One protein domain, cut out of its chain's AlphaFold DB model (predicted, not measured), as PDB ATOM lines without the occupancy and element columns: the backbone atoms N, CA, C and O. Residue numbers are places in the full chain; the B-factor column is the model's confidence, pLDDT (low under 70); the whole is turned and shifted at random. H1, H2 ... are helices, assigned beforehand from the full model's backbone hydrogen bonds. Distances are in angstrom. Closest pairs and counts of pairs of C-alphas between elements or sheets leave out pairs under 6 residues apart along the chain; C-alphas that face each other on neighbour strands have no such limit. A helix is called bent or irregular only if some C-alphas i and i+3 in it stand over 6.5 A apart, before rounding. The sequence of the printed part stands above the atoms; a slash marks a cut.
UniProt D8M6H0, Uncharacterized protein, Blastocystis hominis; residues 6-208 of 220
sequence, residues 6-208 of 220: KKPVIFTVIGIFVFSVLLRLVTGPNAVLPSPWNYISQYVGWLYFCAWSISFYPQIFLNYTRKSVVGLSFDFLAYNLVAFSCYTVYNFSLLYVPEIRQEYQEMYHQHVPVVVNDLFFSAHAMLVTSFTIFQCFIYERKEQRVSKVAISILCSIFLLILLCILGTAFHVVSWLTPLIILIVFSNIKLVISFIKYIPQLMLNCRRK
ATOM      1  N   LYS A   6     -11.951 -48.558  23.646       64.38
ATOM      2  CA  LYS A   6     -11.415 -47.217  23.333       64.38
ATOM      3  C   LYS A   6     -10.141 -46.862  24.109       64.38
ATOM      4  O   LYS A   6      -9.381 -46.007  23.661       64.38
ATOM      5  N   LYS A   7      -9.874 -47.521  25.243       69.19
ATOM      6  CA  LYS A   7      -8.687 -47.267  26.080       69.19
ATOM      7  C   LYS A   7      -7.359 -47.436  25.320       69.19
ATOM      8  O   LYS A   7      -6.590 -46.478  25.318       69.19
ATOM      9  N   PRO A   8      -7.077 -48.562  24.631       78.00
ATOM     10  CA  PRO A   8      -5.812 -48.730  23.908       78.00
ATOM     11  C   PRO A   8      -5.630 -47.704  22.780       78.00
ATOM     12  O   PRO A   8      -4.515 -47.240  22.541       78.00
ATOM     13  N   VAL A   9      -6.724 -47.281  22.136       79.62
ATOM     14  CA  VAL A   9      -6.693 -46.244  21.095       79.62
ATOM     15  C   VAL A   9      -6.303 -44.895  21.696       79.62
ATOM     16  O   VAL A   9      -5.399 -44.239  21.188       79.62
ATOM     17  N   ILE A  10      -6.925 -44.503  22.813       82.12
ATOM     18  CA  ILE A  10      -6.611 -43.248  23.508       82.12
ATOM     19  C   ILE A  10      -5.149 -43.232  23.976       82.12
ATOM     20  O   ILE A  10      -4.456 -42.247  23.737       82.12
ATOM     21  N   PHE A  11      -4.654 -44.323  24.570       86.62
ATOM     22  CA  PHE A  11      -3.245 -44.428  24.972       86.62
ATOM     23  C   PHE A  11      -2.288 -44.307  23.788       86.62
ATOM     24  O   PHE A  11      -1.285 -43.605  23.888       86.62
ATOM     25  N   THR A  12      -2.614 -44.937  22.658       85.56
ATOM     26  CA  THR A  12      -1.811 -44.822  21.433       85.56
ATOM     27  C   THR A  12      -1.758 -43.380  20.955       85.56
ATOM     28  O   THR A  12      -0.679 -42.857  20.701       85.56
ATOM     29  N   VAL A  13      -2.911 -42.711  20.885       87.62
ATOM     30  CA  VAL A  13      -2.989 -41.312  20.456       87.62
ATOM     31  C   VAL A  13      -2.178 -40.423  21.395       87.62
ATOM     32  O   VAL A  13      -1.298 -39.714  20.927       87.62
ATOM     33  N   ILE A  14      -2.385 -40.504  22.712       89.44
ATOM     34  CA  ILE A  14      -1.608 -39.717  23.683       89.44
ATOM     35  C   ILE A  14      -0.104 -39.993  23.532       89.44
ATOM     36  O   ILE A  14       0.692 -39.055  23.508       89.44
ATOM     37  N   GLY A  15       0.282 -41.260  23.361       90.06
ATOM     38  CA  GLY A  15       1.665 -41.663  23.126       90.06
ATOM     39  C   GLY A  15       2.278 -41.009  21.886       90.06
ATOM     40  O   GLY A  15       3.399 -40.510  21.967       90.06
ATOM     41  N   ILE A  16       1.537 -40.925  20.773       91.94
ATOM     42  CA  ILE A  16       1.964 -40.219  19.553       91.94
ATOM     43  C   ILE A  16       2.274 -38.753  19.866       91.94
ATOM     44  O   ILE A  16       3.344 -38.267  19.499       91.94
ATOM     45  N   PHE A  17       1.356 -38.048  20.535       92.25
ATOM     46  CA  PHE A  17       1.533 -36.630  20.862       92.25
ATOM     47  C   PHE A  17       2.776 -36.423  21.738       92.25
ATOM     48  O   PHE A  17       3.645 -35.621  21.392       92.25
ATOM     49  N   VAL A  18       2.912 -37.193  22.822       91.44
ATOM     50  CA  VAL A  18       4.053 -37.092  23.748       91.44
ATOM     51  C   VAL A  18       5.372 -37.410  23.046       91.44
ATOM     52  O   VAL A  18       6.323 -36.636  23.141       91.44
ATOM     53  N   PHE A  19       5.436 -38.509  22.292       92.25
ATOM     54  CA  PHE A  19       6.656 -38.912  21.598       92.25
ATOM     55  C   PHE A  19       7.073 -37.890  20.533       92.25
ATOM     56  O   PHE A  19       8.253 -37.575  20.409       92.25
ATOM     57  N   SER A  20       6.112 -37.277  19.841       91.31
ATOM     58  CA  SER A  20       6.385 -36.217  18.861       91.31
ATOM     59  C   SER A  20       6.965 -34.955  19.508       91.31
ATOM     60  O   SER A  20       7.856 -34.324  18.937       91.31
ATOM     61  N   VAL A  21       6.516 -34.600  20.722       91.69
ATOM     62  CA  VAL A  21       7.128 -33.512  21.509       91.69
ATOM     63  C   VAL A  21       8.568 -33.866  21.889       91.69
ATOM     64  O   VAL A  21       9.449 -33.019  21.740       91.69
ATOM     65  N   LEU A  22       8.820 -35.100  22.342       92.06
ATOM     66  CA  LEU A  22      10.161 -35.564  22.712       92.06
ATOM     67  C   LEU A  22      11.123 -35.535  21.520       92.06
ATOM     68  O   LEU A  22      12.210 -34.975  21.632       92.06
ATOM     69  N   LEU A  23      10.713 -36.058  20.361       90.50
ATOM     70  CA  LEU A  23      11.530 -36.023  19.145       90.50
ATOM     71  C   LEU A  23      11.863 -34.587  18.730       90.50
ATOM     72  O   LEU A  23      13.018 -34.284  18.439       90.50
ATOM     73  N   ARG A  24      10.886 -33.673  18.791       90.38
ATOM     74  CA  ARG A  24      11.121 -32.243  18.538       90.38
ATOM     75  C   ARG A  24      12.139 -31.647  19.514       90.38
ATOM     76  O   ARG A  24      12.980 -30.859  19.092       90.38
ATOM     77  N   LEU A  25      12.062 -31.990  20.802       89.62
ATOM     78  CA  LEU A  25      13.018 -31.519  21.812       89.62
ATOM     79  C   LEU A  25      14.443 -32.011  21.525       89.62
ATOM     80  O   LEU A  25      15.379 -31.239  21.692       89.62
ATOM     81  N   VAL A  26      14.596 -33.251  21.053       90.56
ATOM     82  CA  VAL A  26      15.901 -33.827  20.688       90.56
ATOM     83  C   VAL A  26      16.462 -33.201  19.411       90.56
ATOM     84  O   VAL A  26      17.652 -32.912  19.345       90.56
ATOM     85  N   THR A  27      15.631 -32.975  18.390       87.75
ATOM     86  CA  THR A  27      16.113 -32.493  17.083       87.75
ATOM     87  C   THR A  27      16.231 -30.977  16.972       87.75
ATOM     88  O   THR A  27      16.772 -30.487  15.987       87.75
ATOM     89  N   GLY A  28      15.695 -30.231  17.940       88.31
ATOM     90  CA  GLY A  28      15.615 -28.772  17.875       88.31
ATOM     91  C   GLY A  28      14.574 -28.258  16.866       88.31
ATOM     92  O   GLY A  28      13.881 -29.054  16.226       88.31
ATOM     93  N   PRO A  29      14.398 -26.926  16.758       85.94
ATOM     94  CA  PRO A  29      13.466 -26.298  15.822       85.94
ATOM     95  C   PRO A  29      13.964 -26.342  14.372       85.94
ATOM     96  O   PRO A  29      15.157 -26.483  14.114       85.94
ATOM     97  N   ASN A  30      13.052 -26.152  13.417       86.56
ATOM     98  CA  ASN A  30      13.418 -25.998  12.010       86.56
ATOM     99  C   ASN A  30      14.288 -24.734  11.815       86.56
ATOM    100  O   ASN A  30      13.852 -23.626  12.118       86.56
ATOM    101  N   ALA A  31      15.507 -24.898  11.298       83.06
ATOM    102  CA  ALA A  31      16.469 -23.804  11.136       83.06
ATOM    103  C   ALA A  31      16.119 -22.809  10.010       83.06
ATOM    104  O   ALA A  31      16.691 -21.726   9.960       83.06
ATOM    105  N   VAL A  32      15.204 -23.170   9.106       84.75
ATOM    106  CA  VAL A  32      14.860 -22.373   7.916       84.75
ATOM    107  C   VAL A  32      13.754 -21.354   8.203       84.75
ATOM    108  O   VAL A  32      13.710 -20.293   7.586       84.75
ATOM    109  N   LEU A  33      12.840 -21.663   9.124       87.69
ATOM    110  CA  LEU A  33      11.647 -20.848   9.363       87.69
ATOM    111  C   LEU A  33      11.847 -19.841  10.511       87.69
ATOM    112  O   LEU A  33      12.533 -20.144  11.489       87.69
ATOM    113  N   PRO A  34      11.201 -18.662  10.463       89.19
ATOM    114  CA  PRO A  34      11.182 -17.744  11.596       89.19
ATOM    115  C   PRO A  34      10.308 -18.281  12.741       89.19
ATOM    116  O   PRO A  34       9.370 -19.057  12.535       89.19
ATOM    117  N   SER A  35      10.589 -17.833  13.967       89.06
ATOM    118  CA  SER A  35       9.717 -18.084  15.124       89.06
ATOM    119  C   SER A  35       8.352 -17.406  14.920       89.06
ATOM    120  O   SER A  35       8.330 -16.262  14.460       89.06
ATOM    121  N   PRO A  36       7.212 -18.055  15.242       91.12
ATOM    122  CA  PRO A  36       7.063 -19.357  15.914       91.12
ATOM    123  C   PRO A  36       6.948 -20.568  14.965       91.12
ATOM    124  O   PRO A  36       6.816 -21.709  15.419       91.12
ATOM    125  N   TRP A  37       6.964 -20.345  13.648       91.19
ATOM    126  CA  TRP A  37       6.695 -21.369  12.633       91.19
ATOM    127  C   TRP A  37       7.726 -22.492  12.618       91.19
ATOM    128  O   TRP A  37       7.372 -23.639  12.345       91.19
ATOM    129  N   ASN A  38       8.973 -22.197  12.981       89.94
ATOM    130  CA  ASN A  38      10.011 -23.212  13.142       89.94
ATOM    131  C   ASN A  38       9.673 -24.298  14.170       89.94
ATOM    132  O   ASN A  38       9.984 -25.470  13.952       89.94
ATOM    133  N   TYR A  39       9.026 -23.930  15.275       89.62
ATOM    134  CA  TYR A  39       8.613 -24.873  16.308       89.62
ATOM    135  C   TYR A  39       7.388 -25.675  15.875       89.62
ATOM    136  O   TYR A  39       7.347 -26.889  16.082       89.62
ATOM    137  N   ILE A  40       6.411 -25.000  15.261       91.31
ATOM    138  CA  ILE A  40       5.157 -25.615  14.815       91.31
ATOM    139  C   ILE A  40       5.428 -26.615  13.689       91.31
ATOM    140  O   ILE A  40       5.011 -27.764  13.788       91.31
ATOM    141  N   SER A  41       6.169 -26.207  12.655       92.00
ATOM    142  CA  SER A  41       6.522 -27.060  11.513       92.00
ATOM    143  C   SER A  41       7.240 -28.330  11.969       92.00
ATOM    144  O   SER A  41       6.832 -29.434  11.606       92.00
ATOM    145  N   GLN A  42       8.246 -28.193  12.840       91.38
ATOM    146  CA  GLN A  42       8.999 -29.344  13.331       91.38
ATOM    147  C   GLN A  42       8.127 -30.306  14.143       91.38
ATOM    148  O   GLN A  42       8.213 -31.522  13.972       91.38
ATOM    149  N   TYR A  43       7.274 -29.770  15.020       92.19
ATOM    150  CA  TYR A  43       6.359 -30.580  15.820       92.19
ATOM    151  C   TYR A  43       5.344 -31.327  14.949       92.19
ATOM    152  O   TYR A  43       5.165 -32.533  15.111       92.19
ATOM    153  N   VAL A  44       4.718 -30.631  13.995       93.81
ATOM    154  CA  VAL A  44       3.758 -31.226  13.057       93.81
ATOM    155  C   VAL A  44       4.419 -32.316  12.219       93.81
ATOM    156  O   VAL A  44       3.813 -33.364  12.015       93.81
ATOM    157  N   GLY A  45       5.665 -32.126  11.784       93.19
ATOM    158  CA  GLY A  45       6.381 -33.151  11.030       93.19
ATOM    159  C   GLY A  45       6.700 -34.405  11.854       93.19
ATOM    160  O   GLY A  45       6.523 -35.517  11.359       93.19
ATOM    161  N   TRP A  46       7.070 -34.272  13.135       95.38
ATOM    162  CA  TRP A  46       7.230 -35.440  14.017       95.38
ATOM    163  C   TRP A  46       5.900 -36.116  14.361       95.38
ATOM    164  O   TRP A  46       5.832 -37.344  14.410       95.38
ATOM    165  N   LEU A  47       4.830 -35.335  14.522       94.25
ATOM    166  CA  LEU A  47       3.472 -35.847  14.699       94.25
ATOM    167  C   LEU A  47       3.021 -36.665  13.486       94.25
ATOM    168  O   LEU A  47       2.544 -37.792  13.633       94.25
ATOM    169  N   TYR A  48       3.237 -36.120  12.290       93.56
ATOM    170  CA  TYR A  48       3.007 -36.796  11.020       93.56
ATOM    171  C   TYR A  48       3.814 -38.096  10.929       93.56
ATOM    172  O   TYR A  48       3.235 -39.150  10.660       93.56
ATOM    173  N   PHE A  49       5.118 -38.051  11.219       94.31
ATOM    174  CA  PHE A  49       5.986 -39.227  11.222       94.31
ATOM    175  C   PHE A  49       5.442 -40.337  12.128       94.31
ATOM    176  O   PHE A  49       5.301 -41.478  11.685       94.31
ATOM    177  N   CYS A  50       5.098 -40.013  13.376       92.62
ATOM    178  CA  CYS A  50       4.595 -40.985  14.345       92.62
ATOM    179  C   CYS A  50       3.253 -41.588  13.906       92.62
ATOM    180  O   CYS A  50       3.076 -42.808  13.950       92.62
ATOM    181  N   ALA A  51       2.323 -40.745  13.444       90.62
ATOM    182  CA  ALA A  51       1.008 -41.181  12.983       90.62
ATOM    183  C   ALA A  51       1.110 -42.137  11.786       90.62
ATOM    184  O   ALA A  51       0.487 -43.201  11.784       90.62
ATOM    185  N   TRP A  52       1.941 -41.804  10.794       88.94
ATOM    186  CA  TRP A  52       2.165 -42.689   9.655       88.94
ATOM    187  C   TRP A  52       2.911 -43.960  10.038       88.94
ATOM    188  O   TRP A  52       2.536 -45.033   9.569       88.94
ATOM    189  N   SER A  53       3.915 -43.873  10.910       89.62
ATOM    190  CA  SER A  53       4.702 -45.036  11.333       89.62
ATOM    191  C   SER A  53       3.811 -46.128  11.918       89.62
ATOM    192  O   SER A  53       3.878 -47.279  11.492       89.62
ATOM    193  N   ILE A  54       2.891 -45.759  12.815       89.00
ATOM    194  CA  ILE A  54       1.947 -46.698  13.439       89.00
ATOM    195  C   ILE A  54       1.067 -47.398  12.403       89.00
ATOM    196  O   ILE A  54       0.736 -48.566  12.587       89.00
ATOM    197  N   SER A  55       0.730 -46.739  11.291       86.38
ATOM    198  CA  SER A  55      -0.111 -47.336  10.248       86.38
ATOM    199  C   SER A  55       0.533 -48.535   9.536       86.38
ATOM    200  O   SER A  55      -0.190 -49.375   9.000       86.38
ATOM    201  N   PHE A  56       1.867 -48.668   9.557       86.62
ATOM    202  CA  PHE A  56       2.562 -49.766   8.878       86.62
ATOM    203  C   PHE A  56       2.592 -51.074   9.690       86.62
ATOM    204  O   PHE A  56       2.577 -52.166   9.120       86.62
ATOM    205  N   TYR A  57       2.613 -50.987  11.021       89.56
ATOM    206  CA  TYR A  57       2.807 -52.150  11.894       89.56
ATOM    207  C   TYR A  57       1.650 -53.162  11.933       89.56
ATOM    208  O   TYR A  57       1.943 -54.356  12.035       89.56
ATOM    209  N   PRO A  58       0.358 -52.781  11.832       90.25
ATOM    210  CA  PRO A  58      -0.740 -53.745  11.827       90.25
ATOM    211  C   PRO A  58      -0.565 -54.850  10.783       90.25
ATOM    212  O   PRO A  58      -0.802 -56.017  11.089       90.25
ATOM    213  N   GLN A  59      -0.083 -54.505   9.583       89.88
ATOM    214  CA  GLN A  59       0.165 -55.489   8.531       89.88
ATOM    215  C   GLN A  59       1.295 -56.453   8.911       89.88
ATOM    216  O   GLN A  59       1.158 -57.661   8.726       89.88
ATOM    217  N   ILE A  60       2.385 -55.937   9.486       92.81
ATOM    218  CA  ILE A  60       3.519 -56.745   9.950       92.81
ATOM    219  C   ILE A  60       3.074 -57.755  11.008       92.81
ATOM    220  O   ILE A  60       3.415 -58.941  10.919       92.81
ATOM    221  N   PHE A  61       2.319 -57.289  12.006       92.00
ATOM    222  CA  PHE A  61       1.809 -58.140  13.075       92.00
ATOM    223  C   PHE A  61       0.837 -59.180  12.539       92.00
ATOM    224  O   PHE A  61       0.915 -60.344  12.924       92.00
ATOM    225  N   LEU A  62      -0.037 -58.801  11.606       90.44
ATOM    226  CA  LEU A  62      -0.968 -59.750  11.019       90.44
ATOM    227  C   LEU A  62      -0.249 -60.855  10.243       90.44
ATOM    228  O   LEU A  62      -0.572 -62.027  10.431       90.44
ATOM    229  N   ASN A  63       0.739 -60.492   9.423       93.12
ATOM    230  CA  ASN A  63       1.571 -61.449   8.697       93.12
ATOM    231  C   ASN A  63       2.267 -62.410   9.674       93.12
ATOM    232  O   ASN A  63       2.279 -63.621   9.461       93.12
ATOM    233  N   TYR A  64       2.804 -61.879  10.780       92.75
ATOM    234  CA  TYR A  64       3.466 -62.676  11.812       92.75
ATOM    235  C   TYR A  64       2.513 -63.636  12.534       92.75
ATOM    236  O   TYR A  64       2.889 -64.786  12.762       92.75
ATOM    237  N   THR A  65       1.303 -63.189  12.877       93.31
ATOM    238  CA  THR A  65       0.304 -63.993  13.596       93.31
ATOM    239  C   THR A  65      -0.311 -65.063  12.703       93.31
ATOM    240  O   THR A  65      -0.465 -66.202  13.127       93.31
ATOM    241  N   ARG A  66      -0.647 -64.719  11.453       93.19
ATOM    242  CA  ARG A  66      -1.250 -65.664  10.500       93.19
ATOM    243  C   ARG A  66      -0.235 -66.594   9.845       93.19
ATOM    244  O   ARG A  66      -0.649 -67.559   9.216       93.19
ATOM    245  N   LYS A  67       1.065 -66.272   9.924       94.44
ATOM    246  CA  LYS A  67       2.142 -66.924   9.152       94.44
ATOM    247  C   LYS A  67       1.835 -66.995   7.650       94.44
ATOM    248  O   LYS A  67       2.297 -67.880   6.937       94.44
ATOM    249  N   SER A  68       1.061 -66.028   7.168       92.06
ATOM    250  CA  SER A  68       0.564 -65.948   5.803       92.06
ATOM    251  C   SER A  68       0.488 -64.487   5.383       92.06
ATOM    252  O   SER A  68       0.050 -63.635   6.157       92.06
ATOM    253  N   VAL A  69       0.895 -64.215   4.145       92.25
ATOM    254  CA  VAL A  69       0.763 -62.910   3.482       92.25
ATOM    255  C   VAL A  69      -0.396 -62.906   2.482       92.25
ATOM    256  O   VAL A  69      -0.470 -62.039   1.611       92.25
ATOM    257  N   VAL A  70      -1.317 -63.873   2.589       90.19
ATOM    258  CA  VAL A  70      -2.446 -63.972   1.665       90.19
ATOM    259  C   VAL A  70      -3.369 -62.759   1.801       90.19
ATOM    260  O   VAL A  70      -3.826 -62.427   2.894       90.19
ATOM    261  N   GLY A  71      -3.646 -62.096   0.676       85.56
ATOM    262  CA  GLY A  71      -4.437 -60.859   0.607       85.56
ATOM    263  C   GLY A  71      -3.611 -59.567   0.655       85.56
ATOM    264  O   GLY A  71      -4.165 -58.488   0.449       85.56
ATOM    265  N   LEU A  72      -2.294 -59.658   0.864       89.38
ATOM    266  CA  LEU A  72      -1.374 -58.528   0.740       89.38
ATOM    267  C   LEU A  72      -1.057 -58.254  -0.738       89.38
ATOM    268  O   LEU A  72      -0.668 -59.160  -1.471       89.38
ATOM    269  N   SER A  73      -1.205 -57.009  -1.196       91.38
ATOM    270  CA  SER A  73      -0.905 -56.642  -2.588       91.38
ATOM    271  C   SER A  73       0.600 -56.498  -2.818       91.38
ATOM    272  O   SER A  73       1.208 -55.529  -2.368       91.38
ATOM    273  N   PHE A  74       1.203 -57.434  -3.552       93.56
ATOM    274  CA  PHE A  74       2.643 -57.406  -3.838       93.56
ATOM    275  C   PHE A  74       3.044 -56.216  -4.715       93.56
ATOM    276  O   PHE A  74       4.116 -55.649  -4.514       93.56
ATOM    277  N   ASP A  75       2.152 -55.774  -5.602       93.25
ATOM    278  CA  ASP A  75       2.319 -54.551  -6.392       93.25
ATOM    279  C   ASP A  75       2.516 -53.340  -5.477       93.25
ATOM    280  O   ASP A  75       3.442 -52.553  -5.657       93.25
ATOM    281  N   PHE A  76       1.683 -53.220  -4.438       91.88
ATOM    282  CA  PHE A  76       1.753 -52.107  -3.495       91.88
ATOM    283  C   PHE A  76       3.080 -52.090  -2.726       91.88
ATOM    284  O   PHE A  76       3.640 -51.011  -2.526       91.88
ATOM    285  N   LEU A  77       3.602 -53.259  -2.326       94.62
ATOM    286  CA  LEU A  77       4.913 -53.352  -1.673       94.62
ATOM    287  C   LEU A  77       6.050 -52.982  -2.622       94.62
ATOM    288  O   LEU A  77       6.913 -52.198  -2.236       94.62
ATOM    289  N   ALA A  78       6.042 -53.512  -3.846       95.88
ATOM    290  CA  ALA A  78       7.088 -53.241  -4.826       95.88
ATOM    291  C   ALA A  78       7.154 -51.742  -5.166       95.88
ATOM    292  O   ALA A  78       8.221 -51.131  -5.119       95.88
ATOM    293  N   TYR A  79       5.997 -51.122  -5.402       95.81
ATOM    294  CA  TYR A  79       5.898 -49.683  -5.610       95.81
ATOM    295  C   TYR A  79       6.351 -48.868  -4.393       95.81
ATOM    296  O   TYR A  79       7.085 -47.894  -4.550       95.81
ATOM    297  N   ASN A  80       5.934 -49.249  -3.181       95.56
ATOM    298  CA  ASN A  80       6.357 -48.563  -1.960       95.56
ATOM    299  C   ASN A  80       7.865 -48.617  -1.766       95.56
ATOM    300  O   ASN A  80       8.453 -47.602  -1.411       95.56
ATOM    301  N   LEU A  81       8.483 -49.775  -2.001       97.50
ATOM    302  CA  LEU A  81       9.918 -49.926  -1.821       97.50
ATOM    303  C   LEU A  81      10.674 -48.949  -2.724       97.50
ATOM    304  O   LEU A  81      11.523 -48.211  -2.233       97.50
ATOM    305  N   VAL A  82      10.318 -48.879  -4.010       97.75
ATOM    306  CA  VAL A  82      10.952 -47.946  -4.956       97.75
ATOM    307  C   VAL A  82      10.674 -46.492  -4.577       97.75
ATOM    308  O   VAL A  82      11.608 -45.697  -4.507       97.75
ATOM    309  N   ALA A  83       9.422 -46.146  -4.268       96.81
ATOM    310  CA  ALA A  83       9.043 -44.787  -3.890       96.81
ATOM    311  C   ALA A  83       9.775 -44.301  -2.631       96.81
ATOM    312  O   ALA A  83      10.334 -43.206  -2.632       96.81
ATOM    313  N   PHE A  84       9.791 -45.104  -1.562       97.50
ATOM    314  CA  PHE A  84      10.463 -44.734  -0.320       97.50
ATOM    315  C   PHE A  84      11.981 -44.720  -0.479       97.50
ATOM    316  O   PHE A  84      12.597 -43.792   0.027       97.50
ATOM    317  N   SER A  85      12.571 -45.636  -1.255       98.19
ATOM    318  CA  SER A  85      14.013 -45.606  -1.543       98.19
ATOM    319  C   SER A  85      14.415 -44.330  -2.287       98.19
ATOM    320  O   SER A  85      15.316 -43.619  -1.846       98.19
ATOM    321  N   CYS A  86      13.703 -43.982  -3.366       97.62
ATOM    322  CA  CYS A  86      13.949 -42.749  -4.121       97.62
ATOM    323  C   CYS A  86      13.792 -41.512  -3.230       97.62
ATOM    324  O   CYS A  86      14.627 -40.609  -3.252       97.62
ATOM    325  N   TYR A  87      12.741 -41.484  -2.405       97.44
ATOM    326  CA  TYR A  87      12.471 -40.355  -1.524       97.44
ATOM    327  C   TYR A  87      13.495 -40.237  -0.384       97.44
ATOM    328  O   TYR A  87      13.894 -39.128  -0.040       97.44
ATOM    329  N   THR A  88      13.990 -41.354   0.158       98.31
ATOM    330  CA  THR A  88      15.091 -41.362   1.132       98.31
ATOM    331  C   THR A  88      16.375 -40.822   0.523       98.31
ATOM    332  O   THR A  88      17.002 -39.963   1.138       98.31
ATOM    333  N   VAL A  89      16.742 -41.255  -0.687       97.94
ATOM    334  CA  VAL A  89      17.931 -40.740  -1.388       97.94
ATOM    335  C   VAL A  89      17.799 -39.239  -1.661       97.94
ATOM    336  O   VAL A  89      18.739 -38.493  -1.389       97.94
ATOM    337  N   TYR A  90      16.632 -38.780  -2.119       97.38
ATOM    338  CA  TYR A  90      16.333 -37.356  -2.308       97.38
ATOM    339  C   TYR A  90      16.510 -36.550  -1.015       97.38
ATOM    340  O   TYR A  90      17.281 -35.589  -0.991       97.38
ATOM    341  N   ASN A  91      15.847 -36.965   0.070       97.31
ATOM    342  CA  ASN A  91      15.889 -36.240   1.339       97.31
ATOM    343  C   ASN A  91      17.294 -36.246   1.951       97.31
ATOM    344  O   ASN A  91      17.754 -35.220   2.442       97.31
ATOM    345  N   PHE A  92      17.992 -37.384   1.905       97.56
ATOM    346  CA  PHE A  92      19.359 -37.495   2.407       97.56
ATOM    347  C   PHE A  92      20.303 -36.560   1.647       97.56
ATOM    348  O   PHE A  92      21.051 -35.807   2.268       97.56
ATOM    349  N   SER A  93      20.228 -36.574   0.315       97.00
ATOM    350  CA  SER A  93      21.111 -35.776  -0.537       97.00
ATOM    351  C   SER A  93      20.902 -34.278  -0.313       97.00
ATOM    352  O   SER A  93      21.864 -33.548  -0.104       97.00
ATOM    353  N   LEU A  94      19.649 -33.817  -0.255       95.50
ATOM    354  CA  LEU A  94      19.342 -32.408   0.004       95.50
ATOM    355  C   LEU A  94      19.681 -31.944   1.427       95.50
ATOM    356  O   LEU A  94      19.934 -30.759   1.630       95.50
ATOM    357  N   LEU A  95      19.693 -32.840   2.417       93.62
ATOM    358  CA  LEU A  95      20.070 -32.485   3.786       93.62
ATOM    359  C   LEU A  95      21.588 -32.426   3.973       93.62
ATOM    360  O   LEU A  95      22.090 -31.489   4.603       93.62
ATOM    361  N   TYR A  96      22.306 -33.416   3.438       95.00
ATOM    362  CA  TYR A  96      23.689 -33.692   3.829       95.00
ATOM    363  C   TYR A  96      24.736 -33.499   2.734       95.00
ATOM    364  O   TYR A  96      25.910 -33.453   3.081       95.00
ATOM    365  N   VAL A  97      24.361 -33.364   1.457       96.38
ATOM    366  CA  VAL A  97      25.323 -33.162   0.358       96.38
ATOM    367  C   VAL A  97      25.413 -31.664   0.028       96.38
ATOM    368  O   VAL A  97      24.448 -31.107  -0.508       96.38
ATOM    369  N   PRO A  98      26.522 -30.973   0.370       94.75
ATOM    370  CA  PRO A  98      26.645 -29.526   0.191       94.75
ATOM    371  C   PRO A  98      26.504 -29.076  -1.263       94.75
ATOM    372  O   PRO A  98      25.863 -28.060  -1.516       94.75
ATOM    373  N   GLU A  99      27.037 -29.849  -2.207       94.62
ATOM    374  CA  GLU A  99      27.017 -29.547  -3.638       94.62
ATOM    375  C   GLU A  99      25.574 -29.502  -4.162       94.62
ATOM    376  O   GLU A  99      25.161 -28.533  -4.791       94.62
ATOM    377  N   ILE A 100      24.750 -30.486  -3.787       95.69
ATOM    378  CA  ILE A 100      23.324 -30.531  -4.149       95.69
ATOM    379  C   ILE A 100      22.555 -29.356  -3.541       95.69
ATOM    380  O   ILE A 100      21.641 -28.807  -4.159       95.69
ATOM    381  N   ARG A 101      22.906 -28.957  -2.315       93.94
ATOM    382  CA  ARG A 101      22.287 -27.801  -1.658       93.94
ATOM    383  C   ARG A 101      22.639 -26.492  -2.352       93.94
ATOM    384  O   ARG A 101      21.769 -25.630  -2.452       93.94
ATOM    385  N   GLN A 102      23.884 -26.348  -2.795       94.12
ATOM    386  CA  GLN A 102      24.338 -25.193  -3.563       94.12
ATOM    387  C   GLN A 102      23.607 -25.132  -4.904       94.12
ATOM    388  O   GLN A 102      22.960 -24.123  -5.171       94.12
ATOM    389  N   GLU A 103      23.562 -26.237  -5.659       94.25
ATOM    390  CA  GLU A 103      22.781 -26.325  -6.902       94.25
ATOM    391  C   GLU A 103      21.313 -25.919  -6.684       94.25
ATOM    392  O   GLU A 103      20.729 -25.194  -7.489       94.25
ATOM    393  N   TYR A 104      20.698 -26.353  -5.576       94.81
ATOM    394  CA  TYR A 104      19.305 -26.016  -5.270       94.81
ATOM    395  C   TYR A 104      19.117 -24.522  -4.999       94.81
ATOM    396  O   TYR A 104      18.161 -23.914  -5.483       94.81
ATOM    397  N   GLN A 105      20.028 -23.924  -4.230       93.50
ATOM    398  CA  GLN A 105      20.000 -22.497  -3.910       93.50
ATOM    399  C   GLN A 105      20.263 -21.629  -5.141       93.50
ATOM    400  O   GLN A 105      19.627 -20.590  -5.296       93.50
ATOM    401  N   GLU A 106      21.154 -22.055  -6.030       93.62
ATOM    402  CA  GLU A 106      21.421 -21.370  -7.294       93.62
ATOM    403  C   GLU A 106      20.219 -21.443  -8.237       93.62
ATOM    404  O   GLU A 106      19.857 -20.438  -8.842       93.62
ATOM    405  N   MET A 107      19.560 -22.603  -8.317       92.88
ATOM    406  CA  MET A 107      18.420 -22.826  -9.207       92.88
ATOM    407  C   MET A 107      17.135 -22.131  -8.740       92.88
ATOM    408  O   MET A 107      16.403 -21.580  -9.560       92.88
ATOM    409  N   TYR A 108      16.827 -22.190  -7.442       91.81
ATOM    410  CA  TYR A 108      15.544 -21.722  -6.900       91.81
ATOM    411  C   TYR A 108      15.645 -20.439  -6.074       91.81
ATOM    412  O   TYR A 108      14.612 -19.890  -5.696       91.81
ATOM    413  N   HIS A 109      16.857 -19.964  -5.765       91.50
ATOM    414  CA  HIS A 109      17.103 -18.814  -4.884       91.50
ATOM    415  C   HIS A 109      16.420 -18.943  -3.512       91.50
ATOM    416  O   HIS A 109      15.993 -17.960  -2.906       91.50
ATOM    417  N   GLN A 110      16.291 -20.180  -3.024       88.88
ATOM    418  CA  GLN A 110      15.578 -20.526  -1.799       88.88
ATOM    419  C   GLN A 110      16.365 -21.530  -0.961       88.88
ATOM    420  O   GLN A 110      17.161 -22.322  -1.468       88.88
ATOM    421  N   HIS A 111      16.118 -21.520   0.349       87.12
ATOM    422  CA  HIS A 111      16.628 -22.558   1.236       87.12
ATOM    423  C   HIS A 111      15.967 -23.903   0.934       87.12
ATOM    424  O   HIS A 111      14.793 -23.968   0.576       87.12
ATOM    425  N   VAL A 112      16.725 -24.981   1.131       89.62
ATOM    426  CA  VAL A 112      16.212 -26.342   0.993       89.62
ATOM    427  C   VAL A 112      15.045 -26.553   1.969       89.62
ATOM    428  O   VAL A 112      15.228 -26.351   3.171       89.62
ATOM    429  N   PRO A 113      13.859 -26.965   1.484       87.62
ATOM    430  CA  PRO A 113      12.671 -27.116   2.324       87.62
ATOM    431  C   PRO A 113      12.645 -28.440   3.098       87.62
ATOM    432  O   PRO A 113      11.842 -28.592   4.015       87.62
ATOM    433  N   VAL A 114      13.495 -29.399   2.714       90.94
ATOM    434  CA  VAL A 114      13.580 -30.722   3.340       90.94
ATOM    435  C   VAL A 114      14.118 -30.594   4.758       90.94
ATOM    436  O   VAL A 114      15.135 -29.941   4.998       90.94
ATOM    437  N   VAL A 115      13.466 -31.284   5.687       91.56
ATOM    438  CA  VAL A 115      13.855 -31.341   7.096       91.56
ATOM    439  C   VAL A 115      14.078 -32.781   7.561       91.56
ATOM    440  O   VAL A 115      13.732 -33.754   6.894       91.56
ATOM    441  N   VAL A 116      14.715 -32.941   8.724       92.69
ATOM    442  CA  VAL A 116      15.168 -34.253   9.226       92.69
ATOM    443  C   VAL A 116      14.014 -35.248   9.409       92.69
ATOM    444  O   VAL A 116      14.186 -36.443   9.177       92.69
ATOM    445  N   ASN A 117      12.823 -34.779   9.780       94.31
ATOM    446  CA  ASN A 117      11.643 -35.634   9.934       94.31
ATOM    447  C   ASN A 117      11.201 -36.291   8.602       94.31
ATOM    448  O   ASN A 117      10.793 -37.451   8.630       94.31
ATOM    449  N   ASP A 118      11.367 -35.634   7.446       94.38
ATOM    450  CA  ASP A 118      11.091 -36.205   6.116       94.38
ATOM    451  C   ASP A 118      12.028 -37.380   5.803       94.38
ATOM    452  O   ASP A 118      11.616 -38.431   5.288       94.38
ATOM    453  N   LEU A 119      13.308 -37.231   6.162       96.00
ATOM    454  CA  LEU A 119      14.298 -38.293   6.017       96.00
ATOM    455  C   LEU A 119      13.968 -39.477   6.928       96.00
ATOM    456  O   LEU A 119      13.934 -40.611   6.453       96.00
ATOM    457  N   PHE A 120      13.674 -39.227   8.207       95.44
ATOM    458  CA  PHE A 120      13.280 -40.283   9.142       95.44
ATOM    459  C   PHE A 120      12.031 -41.021   8.662       95.44
ATOM    460  O   PHE A 120      12.008 -42.250   8.671       95.44
ATOM    461  N   PHE A 121      11.020 -40.293   8.186       95.69
ATOM    462  CA  PHE A 121       9.808 -40.878   7.626       95.69
ATOM    463  C   PHE A 121      10.095 -41.793   6.441       95.69
ATOM    464  O   PHE A 121       9.707 -42.962   6.454       95.69
ATOM    465  N   SER A 122      10.785 -41.276   5.428       96.94
ATOM    466  CA  SER A 122      11.073 -42.038   4.214       96.94
ATOM    467  C   SER A 122      11.952 -43.259   4.501       96.94
ATOM    468  O   SER A 122      11.620 -44.358   4.056       96.94
ATOM    469  N   ALA A 123      13.006 -43.103   5.310       97.88
ATOM    470  CA  ALA A 123      13.908 -44.192   5.672       97.88
ATOM    471  C   ALA A 123      13.198 -45.266   6.509       97.88
ATOM    472  O   ALA A 123      13.320 -46.458   6.228       97.88
ATOM    473  N   HIS A 124      12.397 -44.861   7.499       97.06
ATOM    474  CA  HIS A 124      11.591 -45.786   8.290       97.06
ATOM    475  C   HIS A 124      10.617 -46.577   7.410       97.06
ATOM    476  O   HIS A 124      10.567 -47.804   7.489       97.06
ATOM    477  N   ALA A 125       9.882 -45.896   6.528       96.69
ATOM    478  CA  ALA A 125       8.929 -46.535   5.629       96.69
ATOM    479  C   ALA A 125       9.611 -47.490   4.632       96.69
ATOM    480  O   ALA A 125       9.083 -48.572   4.361       96.69
ATOM    481  N   MET A 126      10.805 -47.143   4.135       97.69
ATOM    482  CA  MET A 126      11.637 -48.022   3.308       97.69
ATOM    483  C   MET A 126      12.030 -49.296   4.068       97.69
ATOM    484  O   MET A 126      11.851 -50.400   3.548       97.69
ATOM    485  N   LEU A 127      12.515 -49.167   5.308       98.00
ATOM    486  CA  LEU A 127      12.927 -50.302   6.142       98.00
ATOM    487  C   LEU A 127      11.747 -51.208   6.501       98.00
ATOM    488  O   LEU A 127      11.828 -52.424   6.345       98.00
ATOM    489  N   VAL A 128      10.625 -50.626   6.920       96.88
ATOM    490  CA  VAL A 128       9.409 -51.378   7.249       96.88
ATOM    491  C   VAL A 128       8.838 -52.086   6.020       96.88
ATOM    492  O   VAL A 128       8.436 -53.252   6.098       96.88
ATOM    493  N   THR A 129       8.846 -51.430   4.858       96.56
ATOM    494  CA  THR A 129       8.426 -52.067   3.602       96.56
ATOM    495  C   THR A 129       9.363 -53.215   3.235       96.56
ATOM    496  O   THR A 129       8.885 -54.293   2.899       96.56
ATOM    497  N   SER A 130      10.679 -53.027   3.370       97.62
ATOM    498  CA  SER A 130      11.679 -54.079   3.135       97.62
ATOM    499  C   SER A 130      11.470 -55.273   4.066       97.62
ATOM    500  O   SER A 130      11.481 -56.418   3.620       97.62
ATOM    501  N   PHE A 131      11.182 -55.017   5.343       97.31
ATOM    502  CA  PHE A 131      10.840 -56.058   6.307       97.31
ATOM    503  C   PHE A 131       9.552 -56.800   5.930       97.31
ATOM    504  O   PHE A 131       9.475 -58.023   6.025       97.31
ATOM    505  N   THR A 132       8.539 -56.087   5.441       95.69
ATOM    506  CA  THR A 132       7.289 -56.716   4.988       95.69
ATOM    507  C   THR A 132       7.515 -57.545   3.716       95.69
ATOM    508  O   THR A 132       6.970 -58.637   3.591       95.69
ATOM    509  N   ILE A 133       8.373 -57.087   2.797       95.75
ATOM    510  CA  ILE A 133       8.804 -57.870   1.627       95.75
ATOM    511  C   ILE A 133       9.542 -59.136   2.074       95.75
ATOM    512  O   ILE A 133       9.280 -60.213   1.545       95.75
ATOM    513  N   PHE A 134      10.409 -59.033   3.081       96.12
ATOM    514  CA  PHE A 134      11.073 -60.188   3.678       96.12
ATOM    515  C   PHE A 134      10.067 -61.211   4.230       96.12
ATOM    516  O   PHE A 134      10.196 -62.406   3.962       96.12
ATOM    517  N   GLN A 135       8.995 -60.763   4.895       95.00
ATOM    518  CA  GLN A 135       7.903 -61.651   5.317       95.00
ATOM    519  C   GLN A 135       7.239 -62.380   4.135       95.00
ATOM    520  O   GLN A 135       6.881 -63.547   4.281       95.00
ATOM    521  N   CYS A 136       7.119 -61.751   2.960       94.00
ATOM    522  CA  CYS A 136       6.564 -62.390   1.758       94.00
ATOM    523  C   CYS A 136       7.434 -63.524   1.190       94.00
ATOM    524  O   CYS A 136       6.934 -64.320   0.391       94.00
ATOM    525  N   PHE A 137       8.716 -63.598   1.559       93.25
ATOM    526  CA  PHE A 137       9.594 -64.712   1.189       93.25
ATOM    527  C   PHE A 137       9.493 -65.898   2.154       93.25
ATOM    528  O   PHE A 137       9.747 -67.025   1.741       93.25
ATOM    529  N   ILE A 138       9.122 -65.655   3.415       95.44
ATOM    530  CA  ILE A 138       9.080 -66.685   4.466       95.44
ATOM    531  C   ILE A 138       7.678 -67.272   4.636       95.44
ATOM    532  O   ILE A 138       7.529 -68.468   4.873       95.44
ATOM    533  N   TYR A 139       6.649 -66.433   4.573       94.19
ATOM    534  CA  TYR A 139       5.278 -66.824   4.885       94.19
ATOM    535  C   TYR A 139       4.492 -67.278   3.661       94.19
ATOM    536  O   TYR A 139       4.826 -66.966   2.517       94.19
ATOM    537  N   GLU A 140       3.397 -67.995   3.912       92.06
ATOM    538  CA  GLU A 140       2.571 -68.533   2.840       92.06
ATOM    539  C   GLU A 140       1.935 -67.413   2.004       92.06
ATOM    540  O   GLU A 140       1.205 -66.562   2.524       92.06
ATOM    541  N   ARG A 141       2.196 -67.445   0.692       89.12
ATOM    542  CA  ARG A 141       1.746 -66.446  -0.293       89.12
ATOM    543  C   ARG A 141       0.808 -66.983  -1.376       89.12
ATOM    544  O   ARG A 141       0.282 -66.196  -2.163       89.12
ATOM    545  N   LYS A 142       0.605 -68.306  -1.437       90.81
ATOM    546  CA  LYS A 142      -0.097 -68.995  -2.539       90.81
ATOM    547  C   LYS A 142       0.486 -68.584  -3.908       90.81
ATOM    548  O   LYS A 142       1.695 -68.418  -4.034       90.81
ATOM    549  N   GLU A 143      -0.362 -68.374  -4.914       89.69
ATOM    550  CA  GLU A 143       0.027 -67.940  -6.264       89.69
ATOM    551  C   GLU A 143       0.109 -66.411  -6.435       89.69
ATOM    552  O   GLU A 143       0.144 -65.911  -7.561       89.69
ATOM    553  N   GLN A 144       0.138 -65.631  -5.347       88.75
ATOM    554  CA  GLN A 144       0.263 -64.177  -5.457       88.75
ATOM    555  C   GLN A 144       1.640 -63.780  -5.993       88.75
ATOM    556  O   GLN A 144       2.684 -64.197  -5.486       88.75
ATOM    557  N   ARG A 145       1.636 -62.940  -7.027       91.75
ATOM    558  CA  ARG A 145       2.830 -62.410  -7.692       91.75
ATOM    559  C   ARG A 145       2.621 -60.933  -7.988       91.75
ATOM    560  O   ARG A 145       1.485 -60.462  -8.016       91.75
ATOM    561  N   VAL A 146       3.720 -60.223  -8.224       92.50
ATOM    562  CA  VAL A 146       3.652 -58.859  -8.755       92.50
ATOM    563  C   VAL A 146       3.047 -58.921 -10.161       92.50
ATOM    564  O   VAL A 146       3.447 -59.758 -10.976       92.50
ATOM    565  N   SER A 147       2.060 -58.077 -10.445       93.25
ATOM    566  CA  SER A 147       1.374 -58.053 -11.731       93.25
ATOM    567  C   SER A 147       2.319 -57.630 -12.854       93.25
ATOM    568  O   SER A 147       3.234 -56.827 -12.670       93.25
ATOM    569  N   LYS A 148       2.075 -58.134 -14.069       95.06
ATOM    570  CA  LYS A 148       2.866 -57.761 -15.256       95.06
ATOM    571  C   LYS A 148       2.819 -56.255 -15.532       95.06
ATOM    572  O   LYS A 148       3.806 -55.687 -15.984       95.06
ATOM    573  N   VAL A 149       1.687 -55.613 -15.227       94.12
ATOM    574  CA  VAL A 149       1.522 -54.158 -15.343       94.12
ATOM    575  C   VAL A 149       2.439 -53.445 -14.352       94.12
ATOM    576  O   VAL A 149       3.168 -52.542 -14.751       94.12
ATOM    577  N   ALA A 150       2.465 -53.889 -13.093       93.75
ATOM    578  CA  ALA A 150       3.353 -53.310 -12.094       93.75
ATOM    579  C   ALA A 150       4.830 -53.516 -12.420       93.75
ATOM    580  O   ALA A 150       5.609 -52.573 -12.306       93.75
ATOM    581  N   ILE A 151       5.204 -54.699 -12.909       96.19
ATOM    582  CA  ILE A 151       6.562 -54.960 -13.396       96.19
ATOM    583  C   ILE A 151       6.911 -54.008 -14.545       96.19
ATOM    584  O   ILE A 151       7.958 -53.377 -14.495       96.19
ATOM    585  N   SER A 152       6.033 -53.846 -15.539       96.88
ATOM    586  CA  SER A 152       6.265 -52.939 -16.672       96.88
ATOM    587  C   SER A 152       6.478 -51.484 -16.227       96.88
ATOM    588  O   SER A 152       7.432 -50.829 -16.655       96.88
ATOM    589  N   ILE A 153       5.645 -50.990 -15.303       95.88
ATOM    590  CA  ILE A 153       5.786 -49.647 -14.717       95.88
ATOM    591  C   ILE A 153       7.123 -49.513 -13.979       95.88
ATOM    592  O   ILE A 153       7.850 -48.548 -14.200       95.88
ATOM    593  N   LEU A 154       7.475 -50.485 -13.134       96.62
ATOM    594  CA  LEU A 154       8.739 -50.477 -12.398       96.62
ATOM    595  C   LEU A 154       9.945 -50.517 -13.340       96.62
ATOM    596  O   LEU A 154      10.861 -49.720 -13.174       96.62
ATOM    597  N   CYS A 155       9.932 -51.377 -14.360       97.69
ATOM    598  CA  CYS A 155      10.977 -51.429 -15.382       97.69
ATOM    599  C   CYS A 155      11.132 -50.087 -16.104       97.69
ATOM    600  O   CYS A 155      12.255 -49.651 -16.335       97.69
ATOM    601  N   SER A 156      10.024 -49.407 -16.404       97.19
ATOM    602  CA  SER A 156      10.042 -48.086 -17.044       97.19
ATOM    603  C   SER A 156      10.648 -47.017 -16.127       97.19
ATOM    604  O   SER A 156      11.437 -46.191 -16.578       97.19
ATOM    605  N   ILE A 157      10.341 -47.064 -14.826       96.56
ATOM    606  CA  ILE A 157      10.945 -46.184 -13.813       96.56
ATOM    607  C   ILE A 157      12.448 -46.453 -13.685       96.56
ATOM    608  O   ILE A 157      13.236 -45.512 -13.704       96.56
ATOM    609  N   PHE A 158      12.868 -47.718 -13.594       96.75
ATOM    610  CA  PHE A 158      14.289 -48.067 -13.515       96.75
ATOM    611  C   PHE A 158      15.052 -47.672 -14.781       96.75
ATOM    612  O   PHE A 158      16.171 -47.172 -14.676       96.75
ATOM    613  N   LEU A 159      14.445 -47.832 -15.960       97.44
ATOM    614  CA  LEU A 159      15.020 -47.367 -17.217       97.44
ATOM    615  C   LEU A 159      15.184 -45.842 -17.220       97.44
ATOM    616  O   LEU A 159      16.254 -45.360 -17.570       97.44
ATOM    617  N   LEU A 160      14.171 -45.086 -16.784       95.88
ATOM    618  CA  LEU A 160      14.264 -43.629 -16.657       95.88
ATOM    619  C   LEU A 160      15.411 -43.221 -15.722       95.88
ATOM    620  O   LEU A 160      16.232 -42.389 -16.097       95.88
ATOM    621  N   ILE A 161      15.496 -43.830 -14.534       95.12
ATOM    622  CA  ILE A 161      16.577 -43.571 -13.571       95.12
ATOM    623  C   ILE A 161      17.942 -43.845 -14.213       95.12
ATOM    624  O   ILE A 161      18.838 -43.009 -14.120       95.12
ATOM    625  N   LEU A 162      18.093 -44.987 -14.889       95.44
ATOM    626  CA  LEU A 162      19.333 -45.359 -15.562       95.44
ATOM    627  C   LEU A 162      19.719 -44.333 -16.634       95.44
ATOM    628  O   LEU A 162      20.856 -43.872 -16.650       95.44
ATOM    629  N   LEU A 163      18.779 -43.937 -17.495       94.81
ATOM    630  CA  LEU A 163      19.023 -42.938 -18.537       94.81
ATOM    631  C   LEU A 163      19.415 -41.578 -17.945       94.81
ATOM    632  O   LEU A 163      20.327 -40.940 -18.465       94.81
ATOM    633  N   CYS A 164      18.793 -41.153 -16.840       93.50
ATOM    634  CA  CYS A 164      19.168 -39.920 -16.146       93.50
ATOM    635  C   CYS A 164      20.596 -39.983 -15.573       93.50
ATOM    636  O   CYS A 164      21.366 -39.032 -15.711       93.50
ATOM    637  N   ILE A 165      20.973 -41.109 -14.961       92.69
ATOM    638  CA  ILE A 165      22.323 -41.302 -14.414       92.69
ATOM    639  C   ILE A 165      23.363 -41.298 -15.539       92.69
ATOM    640  O   ILE A 165      24.345 -40.566 -15.453       92.69
ATOM    641  N   LEU A 166      23.138 -42.060 -16.614       93.69
ATOM    642  CA  LEU A 166      24.063 -42.125 -17.750       93.69
ATOM    643  C   LEU A 166      24.174 -40.777 -18.472       93.69
ATOM    644  O   LEU A 166      25.277 -40.348 -18.796       93.69
ATOM    645  N   GLY A 167      23.052 -40.083 -18.686       92.62
ATOM    646  CA  GLY A 167      23.041 -38.762 -19.317       92.62
ATOM    647  C   GLY A 167      23.878 -37.735 -18.550       92.62
ATOM    648  O   GLY A 167      24.573 -36.933 -19.170       92.62
ATOM    649  N   THR A 168      23.861 -37.815 -17.218       90.69
ATOM    650  CA  THR A 168      24.658 -36.949 -16.337       90.69
ATOM    651  C   THR A 168      26.125 -37.371 -16.329       90.69
ATOM    652  O   THR A 168      27.002 -36.532 -16.497       90.69
ATOM    653  N   ALA A 169      26.406 -38.674 -16.208       90.88
ATOM    654  CA  ALA A 169      27.768 -39.210 -16.160       90.88
ATOM    655  C   ALA A 169      28.565 -38.962 -17.453       90.88
ATOM    656  O   ALA A 169      29.766 -38.715 -17.401       90.88
ATOM    657  N   PHE A 170      27.904 -39.013 -18.611       93.38
ATOM    658  CA  PHE A 170      28.526 -38.746 -19.911       93.38
ATOM    659  C   PHE A 170      28.372 -37.290 -20.372       93.38
ATOM    660  O   PHE A 170      28.724 -36.986 -21.509       93.38
ATOM    661  N   HIS A 171      27.828 -36.402 -19.529       87.06
ATOM    662  CA  HIS A 171      27.551 -35.002 -19.869       87.06
ATOM    663  C   HIS A 171      26.797 -34.832 -21.203       87.06
ATOM    664  O   HIS A 171      27.004 -33.862 -21.931       87.06
ATOM    665  N   VAL A 172      25.908 -35.779 -21.535       86.00
ATOM    666  CA  VAL A 172      25.150 -35.783 -22.801       86.00
ATOM    667  C   VAL A 172      24.220 -34.575 -22.871       86.00
ATOM    668  O   VAL A 172      23.949 -34.043 -23.945       86.00
ATOM    669  N   VAL A 173      23.709 -34.158 -21.712       86.19
ATOM    670  CA  VAL A 173      22.693 -33.122 -21.578       86.19
ATOM    671  C   VAL A 173      23.136 -32.126 -20.512       86.19
ATOM    672  O   VAL A 173      23.219 -32.467 -19.337       86.19
ATOM    673  N   SER A 174      23.388 -30.879 -20.911       82.81
ATOM    674  CA  SER A 174      23.953 -29.840 -20.034       82.81
ATOM    675  C   SER A 174      23.029 -29.396 -18.895       82.81
ATOM    676  O   SER A 174      23.519 -28.974 -17.854       82.81
ATOM    677  N   TRP A 175      21.706 -29.497 -19.066       85.06
ATOM    678  CA  TRP A 175      20.737 -29.144 -18.019       85.06
ATOM    679  C   TRP A 175      20.497 -30.268 -17.004       85.06
ATOM    680  O   TRP A 175      19.848 -30.044 -15.983       85.06
ATOM    681  N   LEU A 176      20.983 -31.483 -17.275       89.56
ATOM    682  CA  LEU A 176      20.754 -32.638 -16.420       89.56
ATOM    683  C   LEU A 176      21.806 -32.671 -15.306       89.56
ATOM    684  O   LEU A 176      22.828 -33.345 -15.413       89.56
ATOM    685  N   THR A 177      21.562 -31.903 -14.248       91.94
ATOM    686  CA  THR A 177      22.446 -31.860 -13.080       91.94
ATOM    687  C   THR A 177      22.100 -32.965 -12.070       91.94
ATOM    688  O   THR A 177      20.981 -33.500 -12.092       91.94
ATOM    689  N   PRO A 178      23.014 -33.309 -11.144       92.56
ATOM    690  CA  PRO A 178      22.723 -34.225 -10.042       92.56
ATOM    691  C   PRO A 178      21.461 -33.847  -9.252       92.56
ATOM    692  O   PRO A 178      20.657 -34.725  -8.926       92.56
ATOM    693  N   LEU A 179      21.220 -32.549  -9.012       94.38
ATOM    694  CA  LEU A 179      19.989 -32.083  -8.376       94.38
ATOM    695  C   LEU A 179      18.730 -32.474  -9.165       94.38
ATOM    696  O   LEU A 179      17.747 -32.924  -8.571       94.38
ATOM    697  N   ILE A 180      18.740 -32.323 -10.491       94.00
ATOM    698  CA  ILE A 180      17.588 -32.660 -11.333       94.00
ATOM    699  C   ILE A 180      17.247 -34.151 -11.231       94.00
ATOM    700  O   ILE A 180      16.068 -34.494 -11.116       94.00
ATOM    701  N   ILE A 181      18.245 -35.041 -11.184       94.50
ATOM    702  CA  ILE A 181      18.009 -36.479 -10.954       94.50
ATOM    703  C   ILE A 181      17.286 -36.697  -9.620       94.50
ATOM    704  O   ILE A 181      16.314 -37.451  -9.540       94.50
ATOM    705  N   LEU A 182      17.726 -36.017  -8.562       95.81
ATOM    706  CA  LEU A 182      17.106 -36.128  -7.243       95.81
ATOM    707  C   LEU A 182      15.664 -35.594  -7.258       95.81
ATOM    708  O   LEU A 182      14.766 -36.205  -6.674       95.81
ATOM    709  N   ILE A 183      15.393 -34.506  -7.982       94.50
ATOM    710  CA  ILE A 183      14.025 -34.014  -8.185       94.50
ATOM    711  C   ILE A 183      13.176 -35.065  -8.913       94.50
ATOM    712  O   ILE A 183      12.033 -35.304  -8.513       94.50
ATOM    713  N   VAL A 184      13.719 -35.757  -9.922       95.50
ATOM    714  CA  VAL A 184      13.040 -36.895 -10.567       95.50
ATOM    715  C   VAL A 184      12.733 -37.995  -9.544       95.50
ATOM    716  O   VAL A 184      11.614 -38.507  -9.529       95.50
ATOM    717  N   PHE A 185      13.652 -38.312  -8.628       95.44
ATOM    718  CA  PHE A 185      13.433 -39.314  -7.572       95.44
ATOM    719  C   PHE A 185      12.269 -38.939  -6.644       95.44
ATOM    720  O   PHE A 185      11.418 -39.781  -6.340       95.44
ATOM    721  N   SER A 186      12.180 -37.673  -6.233       94.94
ATOM    722  CA  SER A 186      11.043 -37.171  -5.447       94.94
ATOM    723  C   SER A 186       9.720 -37.285  -6.221       94.94
ATOM    724  O   SER A 186       8.709 -37.760  -5.691       94.94
ATOM    725  N   ASN A 187       9.736 -36.950  -7.514       95.25
ATOM    726  CA  ASN A 187       8.559 -37.043  -8.378       95.25
ATOM    727  C   ASN A 187       8.115 -38.489  -8.639       95.25
ATOM    728  O   ASN A 187       6.914 -38.750  -8.685       95.25
ATOM    729  N   ILE A 188       9.039 -39.452  -8.723       95.50
ATOM    730  CA  ILE A 188       8.702 -40.882  -8.823       95.50
ATOM    731  C   ILE A 188       7.819 -41.310  -7.646       95.50
ATOM    732  O   ILE A 188       6.795 -41.965  -7.849       95.50
ATOM    733  N   LYS A 189       8.148 -40.891  -6.416       93.25
ATOM    734  CA  LYS A 189       7.318 -41.174  -5.233       93.25
ATOM    735  C   LYS A 189       5.916 -40.567  -5.350       93.25
ATOM    736  O   LYS A 189       4.938 -41.211  -4.952       93.25
ATOM    737  N   LEU A 190       5.791 -39.359  -5.901       93.06
ATOM    738  CA  LEU A 190       4.492 -38.718  -6.145       93.06
ATOM    739  C   LEU A 190       3.670 -39.491  -7.185       93.06
ATOM    740  O   LEU A 190       2.530 -39.862  -6.907       93.06
ATOM    741  N   VAL A 191       4.259 -39.806  -8.340       95.12
ATOM    742  CA  VAL A 191       3.602 -40.560  -9.419       95.12
ATOM    743  C   VAL A 191       3.147 -41.935  -8.931       95.12
ATOM    744  O   VAL A 191       1.987 -42.303  -9.115       95.12
ATOM    745  N   ILE A 192       4.014 -42.672  -8.232       93.19
ATOM    746  CA  ILE A 192       3.664 -43.965  -7.633       93.19
ATOM    747  C   ILE A 192       2.474 -43.829  -6.671       93.19
ATOM    748  O   ILE A 192       1.588 -44.685  -6.649       93.19
ATOM    749  N   SER A 193       2.417 -42.751  -5.884       90.19
ATOM    750  CA  SER A 193       1.293 -42.510  -4.977       90.19
ATOM    751  C   SER A 193      -0.020 -42.364  -5.753       90.19
ATOM    752  O   SER A 193      -1.005 -43.001  -5.386       90.19
ATOM    753  N   PHE A 194      -0.033 -41.629  -6.868       91.94
ATOM    754  CA  PHE A 194      -1.214 -41.538  -7.733       91.94
ATOM    755  C   PHE A 194      -1.607 -42.888  -8.339       91.94
ATOM    756  O   PHE A 194      -2.772 -43.275  -8.239       91.94
ATOM    757  N   ILE A 195      -0.642 -43.638  -8.882       90.12
ATOM    758  CA  ILE A 195      -0.872 -44.972  -9.468       90.12
ATOM    759  C   ILE A 195      -1.548 -45.908  -8.460       90.12
ATOM    760  O   ILE A 195      -2.423 -46.689  -8.825       90.12
ATOM    761  N   LYS A 196      -1.167 -45.827  -7.184       87.06
ATOM    762  CA  LYS A 196      -1.716 -46.677  -6.123       87.06
ATOM    763  C   LYS A 196      -3.068 -46.188  -5.612       87.06
ATOM    764  O   LYS A 196      -3.985 -46.987  -5.425       87.06
ATOM    765  N   TYR A 197      -3.184 -44.893  -5.328       85.25
ATOM    766  CA  TYR A 197      -4.328 -44.358  -4.597       85.25
ATOM    767  C   TYR A 197      -5.520 -44.017  -5.491       85.25
ATOM    768  O   TYR A 197      -6.645 -44.108  -5.008       85.25
ATOM    769  N   ILE A 198      -5.326 -43.704  -6.779       88.44
ATOM    770  CA  ILE A 198      -6.450 -43.445  -7.696       88.44
ATOM    771  C   ILE A 198      -7.321 -44.700  -7.878       88.44
ATOM    772  O   ILE A 198      -8.523 -44.620  -7.609       88.44
ATOM    773  N   PRO A 199      -6.778 -45.880  -8.246       85.00
ATOM    774  CA  PRO A 199      -7.595 -47.087  -8.364       85.00
ATOM    775  C   PRO A 199      -8.254 -47.463  -7.038       85.00
ATOM    776  O   PRO A 199      -9.420 -47.857  -7.012       85.00
ATOM    777  N   GLN A 200      -7.537 -47.288  -5.924       81.94
ATOM    778  CA  GLN A 200      -8.077 -47.554  -4.593       81.94
ATOM    779  C   GLN A 200      -9.267 -46.644  -4.268       81.94
ATOM    780  O   GLN A 200     -10.283 -47.116  -3.760       81.94
ATOM    781  N   LEU A 201      -9.168 -45.352  -4.589       85.25
ATOM    782  CA  LEU A 201     -10.257 -44.397  -4.423       85.25
ATOM    783  C   LEU A 201     -11.469 -44.816  -5.260       85.25
ATOM    784  O   LEU A 201     -12.575 -44.892  -4.732       85.25
ATOM    785  N   MET A 202     -11.258 -45.172  -6.530       85.06
ATOM    786  CA  MET A 202     -12.330 -45.640  -7.414       85.06
ATOM    787  C   MET A 202     -13.022 -46.896  -6.870       85.06
ATOM    788  O   MET A 202     -14.251 -46.984  -6.901       85.06
ATOM    789  N   LEU A 203     -12.259 -47.862  -6.348       82.81
ATOM    790  CA  LEU A 203     -12.804 -49.073  -5.728       82.81
ATOM    791  C   LEU A 203     -13.627 -48.748  -4.479       82.81
ATOM    792  O   LEU A 203     -14.731 -49.270  -4.329       82.81
ATOM    793  N   ASN A 204     -13.129 -47.862  -3.617       83.38
ATOM    794  CA  ASN A 204     -13.843 -47.431  -2.418       83.38
ATOM    795  C   ASN A 204     -15.143 -46.690  -2.776       83.38
ATOM    796  O   ASN A 204     -16.185 -46.964  -2.181       83.38
ATOM    797  N   CYS A 205     -15.120 -45.819  -3.795       85.75
ATOM    798  CA  CYS A 205     -16.308 -45.128  -4.303       85.75
ATOM    799  C   CYS A 205     -17.352 -46.112  -4.847       85.75
ATOM    800  O   CYS A 205     -18.529 -46.010  -4.505       85.75
ATOM    801  N   ARG A 206     -16.928 -47.101  -5.645       84.06
ATOM    802  CA  ARG A 206     -17.822 -48.142  -6.181       84.06
ATOM    803  C   ARG A 206     -18.431 -49.005  -5.075       84.06
ATOM    804  O   ARG A 206     -19.604 -49.346  -5.153       84.06
ATOM    805  N   ARG A 207     -17.652 -49.331  -4.040       82.94
ATOM    806  CA  ARG A 207     -18.087 -50.149  -2.895       82.94
ATOM    807  C   ARG A 207     -18.855 -49.360  -1.830       82.94
ATOM    808  O   ARG A 207     -19.364 -49.975  -0.899       82.94
ATOM    809  N   LYS A 208     -18.911 -48.023  -1.933       84.75
ATOM    810  CA  LYS A 208     -19.469 -47.107  -0.916       84.75
ATOM    811  C   LYS A 208     -18.967 -47.408   0.505       84.75
ATOM    812  O   LYS A 208     -19.691 -47.230   1.479       84.75
TER     813      LYS A 208
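What this domain is: This is residues 6 to 208 of the 220 residues of an uncharacterized protein of Blastocystis hominis (UniProt D8M6H0). What shape do these coordinates make? A slab of long helices runs from H1 at one edge through the bent H2, then H5, H3 and H7, to H6 at the other edge, and the short H4 sits at one end of H3 and H7. Residues 198 to 208, of which 198 to 207 belong to H7, stick out of this slab. What is it made of, and how large is it? The printed part has 203 residues with seven named helices, H1 to H7 in order, and no named strand; the class is all helix. It is only just compact, close to loose, with a radius of gyration of the C-alphas of 19.5 A, and spans 52 by 45 by 34 A.

Where its parts are: Where do the first helices lie? H1 is residues 6 to 27, 31.8 A long from first to last C-alpha, beginning at C-alpha 6 (-11.415, -47.217, 23.333). H2, residues 37 to 66, was assigned as one helix by its hydrogen bonds but is bent, with C-alphas 55 and 58 6.6 A apart; its arms are H2a, residues 37 to 55, 26.9 A, and H2b, residues 58 to 66. Where do the others lie? H3 is residues 74 to 96, 32.6 A, H4 residues 98 to 108, and H5 residues 116 to 138, 33.3 A. H6 is residues 148 to 169, 31.1 A, and H7 residues 178 to 207, 44.4 A, ending at C-alpha 207 (-18.087, -50.149, -2.895).

How they stand to each other: What does H1 meet? H1 and H2a form a helical hairpin and touch, closest at the C-alphas of Ser 20 and Trp 46, 5.0 A, at a steep tilt of 45 degrees. H2a touches H5, closest at the C-alphas of Phe 49 and Phe 121, 5.5 A, the same way at a shallow tilt of 7 degrees. What does H3 touch? H3 is the hub, touching four helices: H5, closest at the C-alphas of Phe 84 and Met 126, 5.0 A; H7, at Ala 83 and Lys 189, 4.2 A; H6 only just, with 3 pairs of C-alphas within 8 A; and H4 only at the corner. H3, H6 and H7 form a bundle, three helices that touch one another at shallow tilts. Are the helix backbones intact? Every O i to N i+4 pair is within hydrogen-bond range in H1, H2b, H3, H4, H5 and H6, against 14 of 15 in H2a and 24 of 26 in H7.

The domain as a whole: How far does it reach? The two C-alphas farthest apart, those of Lys 7 and Val 172, are 60.5 A apart. Is the chain whole and sure? The printed part has no cut and no long link, and residues 6 to 7 have pLDDT under 70.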